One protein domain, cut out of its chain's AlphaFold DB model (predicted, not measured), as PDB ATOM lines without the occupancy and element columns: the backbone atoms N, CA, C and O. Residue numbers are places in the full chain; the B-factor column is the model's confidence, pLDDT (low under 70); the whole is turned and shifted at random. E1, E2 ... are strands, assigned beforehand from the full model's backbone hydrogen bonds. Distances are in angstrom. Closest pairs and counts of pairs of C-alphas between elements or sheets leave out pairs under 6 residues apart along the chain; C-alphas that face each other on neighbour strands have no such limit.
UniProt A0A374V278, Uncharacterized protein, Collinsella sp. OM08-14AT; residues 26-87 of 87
ATOM      1  N   ASP A  26     119.593  91.154 111.314       85.56
ATOM      2  CA  ASP A  26     119.221  92.334 110.547       85.56
ATOM      3  C   ASP A  26     118.419  91.902 109.317       85.56
ATOM      4  O   ASP A  26     118.719  90.893 108.667       85.56
ATOM      5  N   VAL A  27     117.371  92.655 108.998       84.88
ATOM      6  CA  VAL A  27     116.519  92.398 107.834       84.88
ATOM      7  C   VAL A  27     116.619  93.593 106.906       84.88
ATOM      8  O   VAL A  27     116.246  94.704 107.268       84.88
ATOM      9  N   VAL A  28     117.096  93.350 105.689       87.81
ATOM     10  CA  VAL A  28     116.993  94.323 104.603       87.81
ATOM     11  C   VAL A  28     115.623  94.144 103.981       87.81
ATOM     12  O   VAL A  28     115.263  93.037 103.567       87.81
ATOM     13  N   ALA A  29     114.867  95.228 103.911       87.44
ATOM     14  CA  ALA A  29     113.512  95.215 103.401       87.44
ATOM     15  C   ALA A  29     113.223  96.437 102.541       87.44
ATOM     16  O   ALA A  29     113.837  97.492 102.705       87.44
ATOM     17  N   HIS A  30     112.262  96.279 101.642       87.44
ATOM     18  CA  HIS A  30     111.649  97.380 100.930       87.44
ATOM     19  C   HIS A  30     110.395  97.817 101.685       87.44
ATOM     20  O   HIS A  30     109.514  97.002 101.954       87.44
ATOM     21  N   VAL A  31     110.322  99.095 102.050       84.12
ATOM     22  CA  VAL A  31     109.084  99.681 102.569       84.12
ATOM     23  C   VAL A  31     108.252 100.084 101.363       84.12
ATOM     24  O   VAL A  31     108.683 100.921 100.573       84.12
ATOM     25  N   ARG A  32     107.099  99.442 101.207       83.00
ATOM     26  CA  ARG A  32     106.138  99.723 100.144       83.00
ATOM     27  C   ARG A  32     105.326 100.977 100.475       83.00
ATOM     28  O   ARG A  32     105.248 101.388 101.633       83.00
ATOM     29  N   ASP A  33     104.678 101.552  99.465       84.31
ATOM     30  CA  ASP A  33     103.852 102.761  99.607       84.31
ATOM     31  C   ASP A  33     102.656 102.587 100.562       84.31
ATOM     32  O   ASP A  33     102.180 103.556 101.147       84.31
ATOM     33  N   ASP A  34     102.188 101.352 100.764       79.44
ATOM     34  CA  ASP A  34     101.139 100.993 101.730       79.44
ATOM     35  C   ASP A  34     101.662 100.842 103.175       79.44
ATOM     36  O   ASP A  34     100.919 100.452 104.077       79.44
ATOM     37  N   GLY A  35     102.943 101.146 103.407       73.38
ATOM     38  CA  GLY A  35     103.614 101.015 104.699       73.38
ATOM     39  C   GLY A  35     104.017  99.581 105.040       73.38
ATOM     40  O   GLY A  35     104.533  99.327 106.132       73.38
ATOM     41  N   PHE A  36     103.812  98.630 104.127       74.94
ATOM     42  CA  PHE A  36     104.184  97.247 104.344       74.94
ATOM     43  C   PHE A  36     105.679  97.023 104.129       74.94
ATOM     44  O   PHE A  36     106.291  97.549 103.199       74.94
ATOM     45  N   LEU A  37     106.277  96.191 104.979       79.75
ATOM     46  CA  LEU A  37     107.707  95.920 104.950       79.75
ATOM     47  C   LEU A  37     107.961  94.590 104.235       79.75
ATOM     48  O   LEU A  37     107.717  93.516 104.774       79.75
ATOM     49  N   GLU A  38     108.446  94.651 103.001       85.31
ATOM     50  CA  GLU A  38     108.765  93.476 102.195       85.31
ATOM     51  C   GLU A  38     110.209  93.015 102.450       85.31
ATOM     52  O   GLU A  38     111.153  93.693 102.037       85.31
ATOM     53  N   PRO A  39     110.431  91.864 103.111       87.19
ATOM     54  CA  PRO A  39     111.777  91.394 103.410       87.19
ATOM     55  C   PRO A  39     112.484  90.887 102.145       87.19
ATOM     56  O   PRO A  39     111.997  89.989 101.459       87.19
ATOM     57  N   LEU A  40     113.681  91.416 101.882       90.50
ATOM     58  CA  LEU A  40     114.508  91.078 100.718       90.50
ATOM     59  C   LEU A  40     115.660  90.139 101.080       90.50
ATOM     60  O   LEU A  40     115.982  89.211 100.333       90.50
ATOM     61  N   SER A  41     116.300  90.360 102.227       90.69
ATOM     62  CA  SER A  41     117.391  89.510 102.702       90.69
ATOM     63  C   SER A  41     117.574  89.582 104.208       90.69
ATOM     64  O   SER A  41     117.251  90.581 104.845       90.69
ATOM     65  N   ILE A  42     118.151  88.521 104.760       88.88
ATOM     66  CA  ILE A  42     118.521  88.415 106.166       88.88
ATOM     67  C   ILE A  42     120.036  88.512 106.277       88.88
ATOM     68  O   ILE A  42     120.747  87.657 105.743       88.88
ATOM     69  N   ALA A  43     120.512  89.529 106.984       88.88
ATOM     70  CA  ALA A  43     121.916  89.745 107.275       88.88
ATOM     71  C   ALA A  43     122.243  89.238 108.685       88.88
ATOM     72  O   ALA A  43     121.599  89.567 109.684       88.88
ATOM     73  N   TRP A  44     123.247  88.377 108.751       87.00
ATOM     74  CA  TRP A  44     123.803  87.859 109.986       87.00
ATOM     75  C   TRP A  44     124.978  88.728 110.412       87.00
ATOM     76  O   TRP A  44     125.727  89.251 109.588       87.00
ATOM     77  N   ARG A  45     125.186  88.827 111.727       83.25
ATOM     78  CA  ARG A  45     126.249  89.657 112.311       83.25
ATOM     79  C   ARG A  45     127.663  89.251 111.882       83.25
ATOM     80  O   ARG A  45     128.583  90.051 111.969       83.25
ATOM     81  N   ASP A  46     127.845  88.011 111.443       86.50
ATOM     82  CA  ASP A  46     129.118  87.504 110.927       86.50
ATOM     83  C   ASP A  46     129.367  87.861 109.449       86.50
ATOM     84  O   ASP A  46     130.317  87.368 108.847       86.50
ATOM     85  N   GLY A  47     128.516  88.708 108.862       85.69
ATOM     86  CA  GLY A  47     128.621  89.183 107.485       85.69
ATOM     87  C   GLY A  47     127.899  88.303 106.465       85.69
ATOM     88  O   GLY A  47     127.793  88.686 105.299       85.69
ATOM     89  N   ARG A  48     127.359  87.141 106.862       89.75
ATOM     90  CA  ARG A  48     126.588  86.295 105.943       89.75
ATOM     91  C   ARG A  48     125.242  86.936 105.631       89.75
ATOM     92  O   ARG A  48     124.488  87.280 106.533       89.75
ATOM     93  N   THR A  49     124.909  87.038 104.348       91.38
ATOM     94  CA  THR A  49     123.615  87.560 103.897       91.38
ATOM     95  C   THR A  49     122.893  86.511 103.072       91.38
ATOM     96  O   THR A  49     123.453  85.942 102.136       91.38
ATOM     97  N   PHE A  50     121.636  86.259 103.417       89.38
ATOM     98  CA  PHE A  50     120.804  85.261 102.766       89.38
ATOM     99  C   PHE A  50     119.597  85.931 102.123       89.38
ATOM    100  O   PHE A  50     118.782  86.550 102.808       89.38
ATOM    101  N   ARG A  51     119.476  85.809 100.801       92.44
ATOM    102  CA  ARG A  51     118.364  86.397 100.051       92.44
ATOM    103  C   ARG A  51     117.066  85.645 100.334       92.44
ATOM    104  O   ARG A  51     117.019  84.417 100.236       92.44
ATOM    105  N   VAL A  52     116.010  86.391 100.640       90.75
ATOM    106  CA  VAL A  52     114.652  85.853 100.694       90.75
ATOM    107  C   VAL A  52     114.257  85.475  99.275       90.75
ATOM    108  O   VAL A  52     114.272  86.298  98.363       90.75
ATOM    109  N   THR A  53     113.965  84.194  99.078       91.06
ATOM    110  CA  THR A  53     113.541  83.666  97.781       91.06
ATOM    111  C   THR A  53     112.058  83.932  97.565       91.06
ATOM    112  O   THR A  53     111.660  84.330  96.476       91.06
ATOM    113  N   GLN A  54     111.245  83.742  98.607       87.81
ATOM    114  CA  GLN A  54     109.810  83.996  98.560       87.81
ATOM    115  C   GLN A  54     109.263  84.332  99.950       87.81
ATOM    116  O   GLN A  54     109.624  83.700 100.948       87.81
ATOM    117  N   VAL A  55     108.327  85.278 100.005       86.56
ATOM    118  CA  VAL A  55     107.452  85.489 101.165       86.56
ATOM    119  C   VAL A  55     106.237  84.573 101.015       86.56
ATOM    120  O   VAL A  55     105.501  84.658 100.038       86.56
ATOM    121  N   ILE A  56     106.069  83.645 101.954       86.00
ATOM    122  CA  ILE A  56     105.039  82.594 101.923       86.00
ATOM    123  C   ILE A  56     103.769  83.061 102.634       86.00
ATOM    124  O   ILE A  56     102.665  82.772 102.190       86.00
ATOM    125  N   GLU A  57     103.925  83.739 103.767       81.81
ATOM    126  CA  GLU A  57     102.817  84.199 104.602       81.81
ATOM    127  C   GLU A  57     103.251  85.464 105.326       81.81
ATOM    128  O   GLU A  57     104.390  85.540 105.806       81.81
ATOM    129  N   VAL A  58     102.336  86.421 105.445       81.50
ATOM    130  CA  VAL A  58     102.510  87.553 106.349       81.50
ATOM    131  C   VAL A  58     101.423  87.508 107.404       81.50
ATOM    132  O   VAL A  58     100.234  87.525 107.103       81.50
ATOM    133  N   GLY A  59     101.862  87.361 108.648       72.94
ATOM    134  CA  GLY A  59     101.012  87.375 109.822       72.94
ATOM    135  C   GLY A  59     100.643  88.794 110.229       72.94
ATOM    136  O   GLY A  59     101.253  89.766 109.788       72.94
ATOM    137  N   GLU A  60      99.654  88.890 111.115       65.81
ATOM    138  CA  GLU A  60      99.141  90.166 111.608       65.81
ATOM    139  C   GLU A  60     100.252  91.067 112.156       65.81
ATOM    140  O   GLU A  60     101.052  90.657 113.006       65.81
ATOM    141  N   PHE A  61     100.239  92.318 111.692       64.50
ATOM    142  CA  PHE A  61     100.902  93.423 112.362       64.50
ATOM    143  C   PHE A  61     100.291  93.565 113.750       64.50
ATOM    144  O   PHE A  61      99.095  93.828 113.888       64.50
ATOM    145  N   ARG A  62     101.103  93.377 114.788       61.53
ATOM    146  CA  ARG A  62     100.675  93.615 116.164       61.53
ATOM    147  C   ARG A  62     101.510  94.723 116.786       61.53
ATOM    148  O   ARG A  62     102.720  94.756 116.545       61.53
ATOM    149  N   PRO A  63     100.899  95.609 117.591       55.72
ATOM    150  CA  PRO A  63     101.676  96.461 118.473       55.72
ATOM    151  C   PRO A  63     102.519  95.544 119.366       55.72
ATOM    152  O   PRO A  63     102.006  94.673 120.070       55.72
ATOM    153  N   GLY A  64     103.829  95.667 119.223       59.84
ATOM    154  CA  GLY A  64     104.824  95.037 120.068       59.84
ATOM    155  C   GLY A  64     104.940  95.761 121.406       59.84
ATOM    156  O   GLY A  64     104.230  96.726 121.697       59.84
ATOM    157  N   PHE A  65     105.848  95.271 122.245       50.38
ATOM    158  CA  PHE A  65     106.203  95.940 123.494       50.38
ATOM    159  C   PHE A  65     106.825  97.312 123.182       50.38
ATOM    160  O   PHE A  65     107.533  97.426 122.193       50.38
ATOM    161  N   GLU A  66     106.563  98.342 123.991       52.59
ATOM    162  CA  GLU A  66     107.205  99.671 123.877       52.59
ATOM    163  C   GLU A  66     106.951 100.481 122.582       52.59
ATOM    164  O   GLU A  66     107.691 101.407 122.271       52.59
ATOM    165  N   GLY A  67     105.874 100.197 121.840       50.97
ATOM    166  CA  GLY A  67     105.484 101.000 120.667       50.97
ATOM    167  C   GLY A  67     106.153 100.585 119.353       50.97
ATOM    168  O   GLY A  67     105.944 101.226 118.325       50.97
ATOM    169  N   PHE A  68     106.905  99.484 119.360       54.25
ATOM    170  CA  PHE A  68     107.402  98.867 118.139       54.25
ATOM    171  C   PHE A  68     106.301  98.080 117.421       54.25
ATOM    172  O   PHE A  68     105.477  97.436 118.063       54.25
ATOM    173  N   PHE A  69     106.284  98.065 116.089       58.91
ATOM    174  CA  PHE A  69     105.343  97.246 115.320       58.91
ATOM    175  C   PHE A  69     105.978  95.902 114.962       58.91
ATOM    176  O   PHE A  69     106.967  95.834 114.233       58.91
ATOM    177  N   THR A  70     105.398  94.811 115.466       66.31
ATOM    178  CA  THR A  70     105.877  93.459 115.172       66.31
ATOM    179  C   THR A  70     105.098  92.877 114.002       66.31
ATOM    180  O   THR A  70     103.892  92.655 114.108       66.31
ATOM    181  N   ALA A  71     105.790  92.561 112.911       71.75
ATOM    182  CA  ALA A  71     105.240  91.808 111.793       71.75
ATOM    183  C   ALA A  71     105.927  90.444 111.698       71.75
ATOM    184  O   ALA A  71     107.140  90.305 111.882       71.75
ATOM    185  N   LYS A  72     105.134  89.400 111.449       81.50
ATOM    186  CA  LYS A  72     105.624  88.024 111.348       81.50
ATOM    187  C   LYS A  72     105.598  87.588 109.892       81.50
ATOM    188  O   LYS A  72     104.530  87.442 109.321       81.50
ATOM    189  N   TYR A  73     106.755  87.271 109.334       81.56
ATOM    190  CA  TYR A  73     106.882  86.765 107.972       81.56
ATOM    191  C   TYR A  73     107.281  85.297 108.001       81.56
ATOM    192  O   TYR A  73     108.219  84.903 108.698       81.56
ATOM    193  N   ARG A  74     106.597  84.468 107.216       84.81
ATOM    194  CA  ARG A  74     107.099  83.148 106.841       84.81
ATOM    195  C   ARG A  74     107.773  83.289 105.491       84.81
ATOM    196  O   ARG A  74     107.115  83.637 104.518       84.81
ATOM    197  N   VAL A  75     109.067  83.011 105.427       85.62
ATOM    198  CA  VAL A  75     109.859  83.182 104.204       85.62
ATOM    199  C   VAL A  75     110.596  81.898 103.850       85.62
ATOM    200  O   VAL A  75     110.882  81.072 104.725       85.62
ATOM    201  N   SER A  76     110.898  81.718 102.567       87.44
ATOM    202  CA  SER A  76     111.859  80.722 102.100       87.44
ATOM    203  C   SER A  76     113.201  81.368 101.777       87.44
ATOM    204  O   SER A  76     113.279  82.470 101.230       87.44
ATOM    205  N   ILE A  77     114.264  80.645 102.107       84.94
ATOM    206  CA  ILE A  77     115.633  80.920 101.678       84.94
ATOM    207  C   ILE A  77     116.131  79.628 101.037       84.94
ATOM    208  O   ILE A  77     116.377  78.639 101.734       84.94
ATOM    209  N   GLY A  78     116.197  79.602  99.705       86.12
ATOM    210  CA  GLY A  78     116.374  78.355  98.964       86.12
ATOM    211  C   GLY A  78     115.290  77.338  99.345       86.12
ATOM    212  O   GLY A  78     114.099  77.642  99.293       86.12
ATOM    213  N   ASN A  79     115.704  76.152  99.801       82.94
ATOM    214  CA  ASN A  79     114.792  75.065 100.187       82.94
ATOM    215  C   ASN A  79     114.377  75.091 101.671       82.94
ATOM    216  O   ASN A  79     113.642  74.210 102.124       82.94
ATOM    217  N   VAL A  80     114.834  76.077 102.450       81.00
ATOM    218  CA  VAL A  80     114.565  76.163 103.892       81.00
ATOM    219  C   VAL A  80     113.464  77.181 104.164       81.00
ATOM    220  O   VAL A  80     113.486  78.292 103.639       81.00
ATOM    221  N   ARG A  81     112.506  76.819 105.023       82.25
ATOM    222  CA  ARG A  81     111.430  77.711 105.480       82.25
ATOM    223  C   ARG A  81     111.728  78.215 106.883       82.25
ATOM    224  O   ARG A  81     111.912  77.412 107.797       82.25
ATOM    225  N   ILE A  82     111.694  79.527 107.065       81.06
ATOM    226  CA  ILE A  82     111.962  80.180 108.348       81.06
ATOM    227  C   ILE A  82     110.864  81.184 108.691       81.06
ATOM    228  O   ILE A  82     110.088  81.612 107.835       81.06
ATOM    229  N   ILE A  83     110.787  81.538 109.970       81.12
ATOM    230  CA  ILE A  83     109.887  82.575 110.470       81.12
ATOM    231  C   ILE A  83     110.753  83.742 110.922       81.12
ATOM    232  O   ILE A  83     111.591  83.577 111.806       81.12
ATOM    233  N   VAL A  84     110.517  84.909 110.338       78.25
ATOM    234  CA  VAL A  84     111.126  86.179 110.729       78.25
ATOM    235  C   VAL A  84     110.082  86.977 111.495       78.25
ATOM    236  O   VAL A  84     108.916  87.019 111.102       78.25
ATOM    237  N   ARG A  85     110.476  87.583 112.612       74.12
ATOM    238  CA  ARG A  85     109.657  88.579 113.307       74.12
ATOM    239  C   ARG A  85     110.437  89.880 113.323       74.12
ATOM    240  O   ARG A  85     111.571  89.878 113.796       74.12
ATOM    241  N   THR A  86     109.845  90.942 112.795       67.50
ATOM    242  CA  THR A  86     110.359  92.296 113.005       67.50
ATOM    243  C   THR A  86     109.953  92.722 114.409       67.50
ATOM    244  O   THR A  86     108.872  92.351 114.858       67.50
ATOM    245  N   SER A  87     110.842  93.397 115.131       61.72
ATOM    246  CA  SER A  87     110.578  93.969 116.459       61.72
ATOM    247  C   SER A  87     110.999  95.419 116.439       61.72
ATOM    248  O   SER A  87     111.729  95.796 115.497       61.72
TER     249      SER A  87
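Overview. This is residues 26 to 87 of the 87 residues of an uncharacterized protein of Collinsella sp. OM08-14AT (UniProt A0A374V278). Two small three-stranded sheets, E4 E5 E6 and E1 E2 E3, form a sandwich with their strands crossed at 70 degrees. They are only partly face to face, and the chain crosses between them at the sharp turn from E3 to E4. The 62 printed residues hold no named helix and six strands, E1 to E6 in chain order, each sheet in that order and antiparallel, class all strand. The whole is compact, with a radius of gyration of the C-alphas of 11.8 A and spans of 31 by 25 by 21 A.

Arrangement. E4, residues 54 to 58, E5, residues 72 to 77, and E6, residues 80 to 85, form a meander, each strand the antiparallel neighbour of the one before. N 56 and O 74 are 2.8 A apart, and N 75 and O 82 are 3.0 A apart, both within hydrogen-bond range. E1, residues 26 to 31, E2, residues 37 to 43, and E3, residues 49 to 51, form another meander, with N 28 to O 41 at 2.9 A and N 42 to O 50 at 2.8 A. E2 and E5 are near each other, with 8 pairs of C-alphas within 10 A. The closest C-alphas of E3 and E5 are those of Arg 51 and Ile 77, 6.3 A apart. E1 is apart from E4, E5 and E6. E3 runs on into E4 at 84 degrees.

Along the chain. E1 begins at C-alpha 26 (119.221, 92.334, 110.547) and spans 14.8 A; E2 spans 15.7 A, E3 6.6 A, E4 11.3 A and E5 15.6 A. E6 spans 16.3 A, ending at C-alpha 85 (109.657, 88.579, 113.307).

Size, cuts and confidence. The farthest C-alphas, those of Glu 66 and Asn 79, are 35.0 A apart. The printed part has no cut. The link E4 to E5 is long; residues 60 to 70 and 86 to 87 have pLDDT under 70.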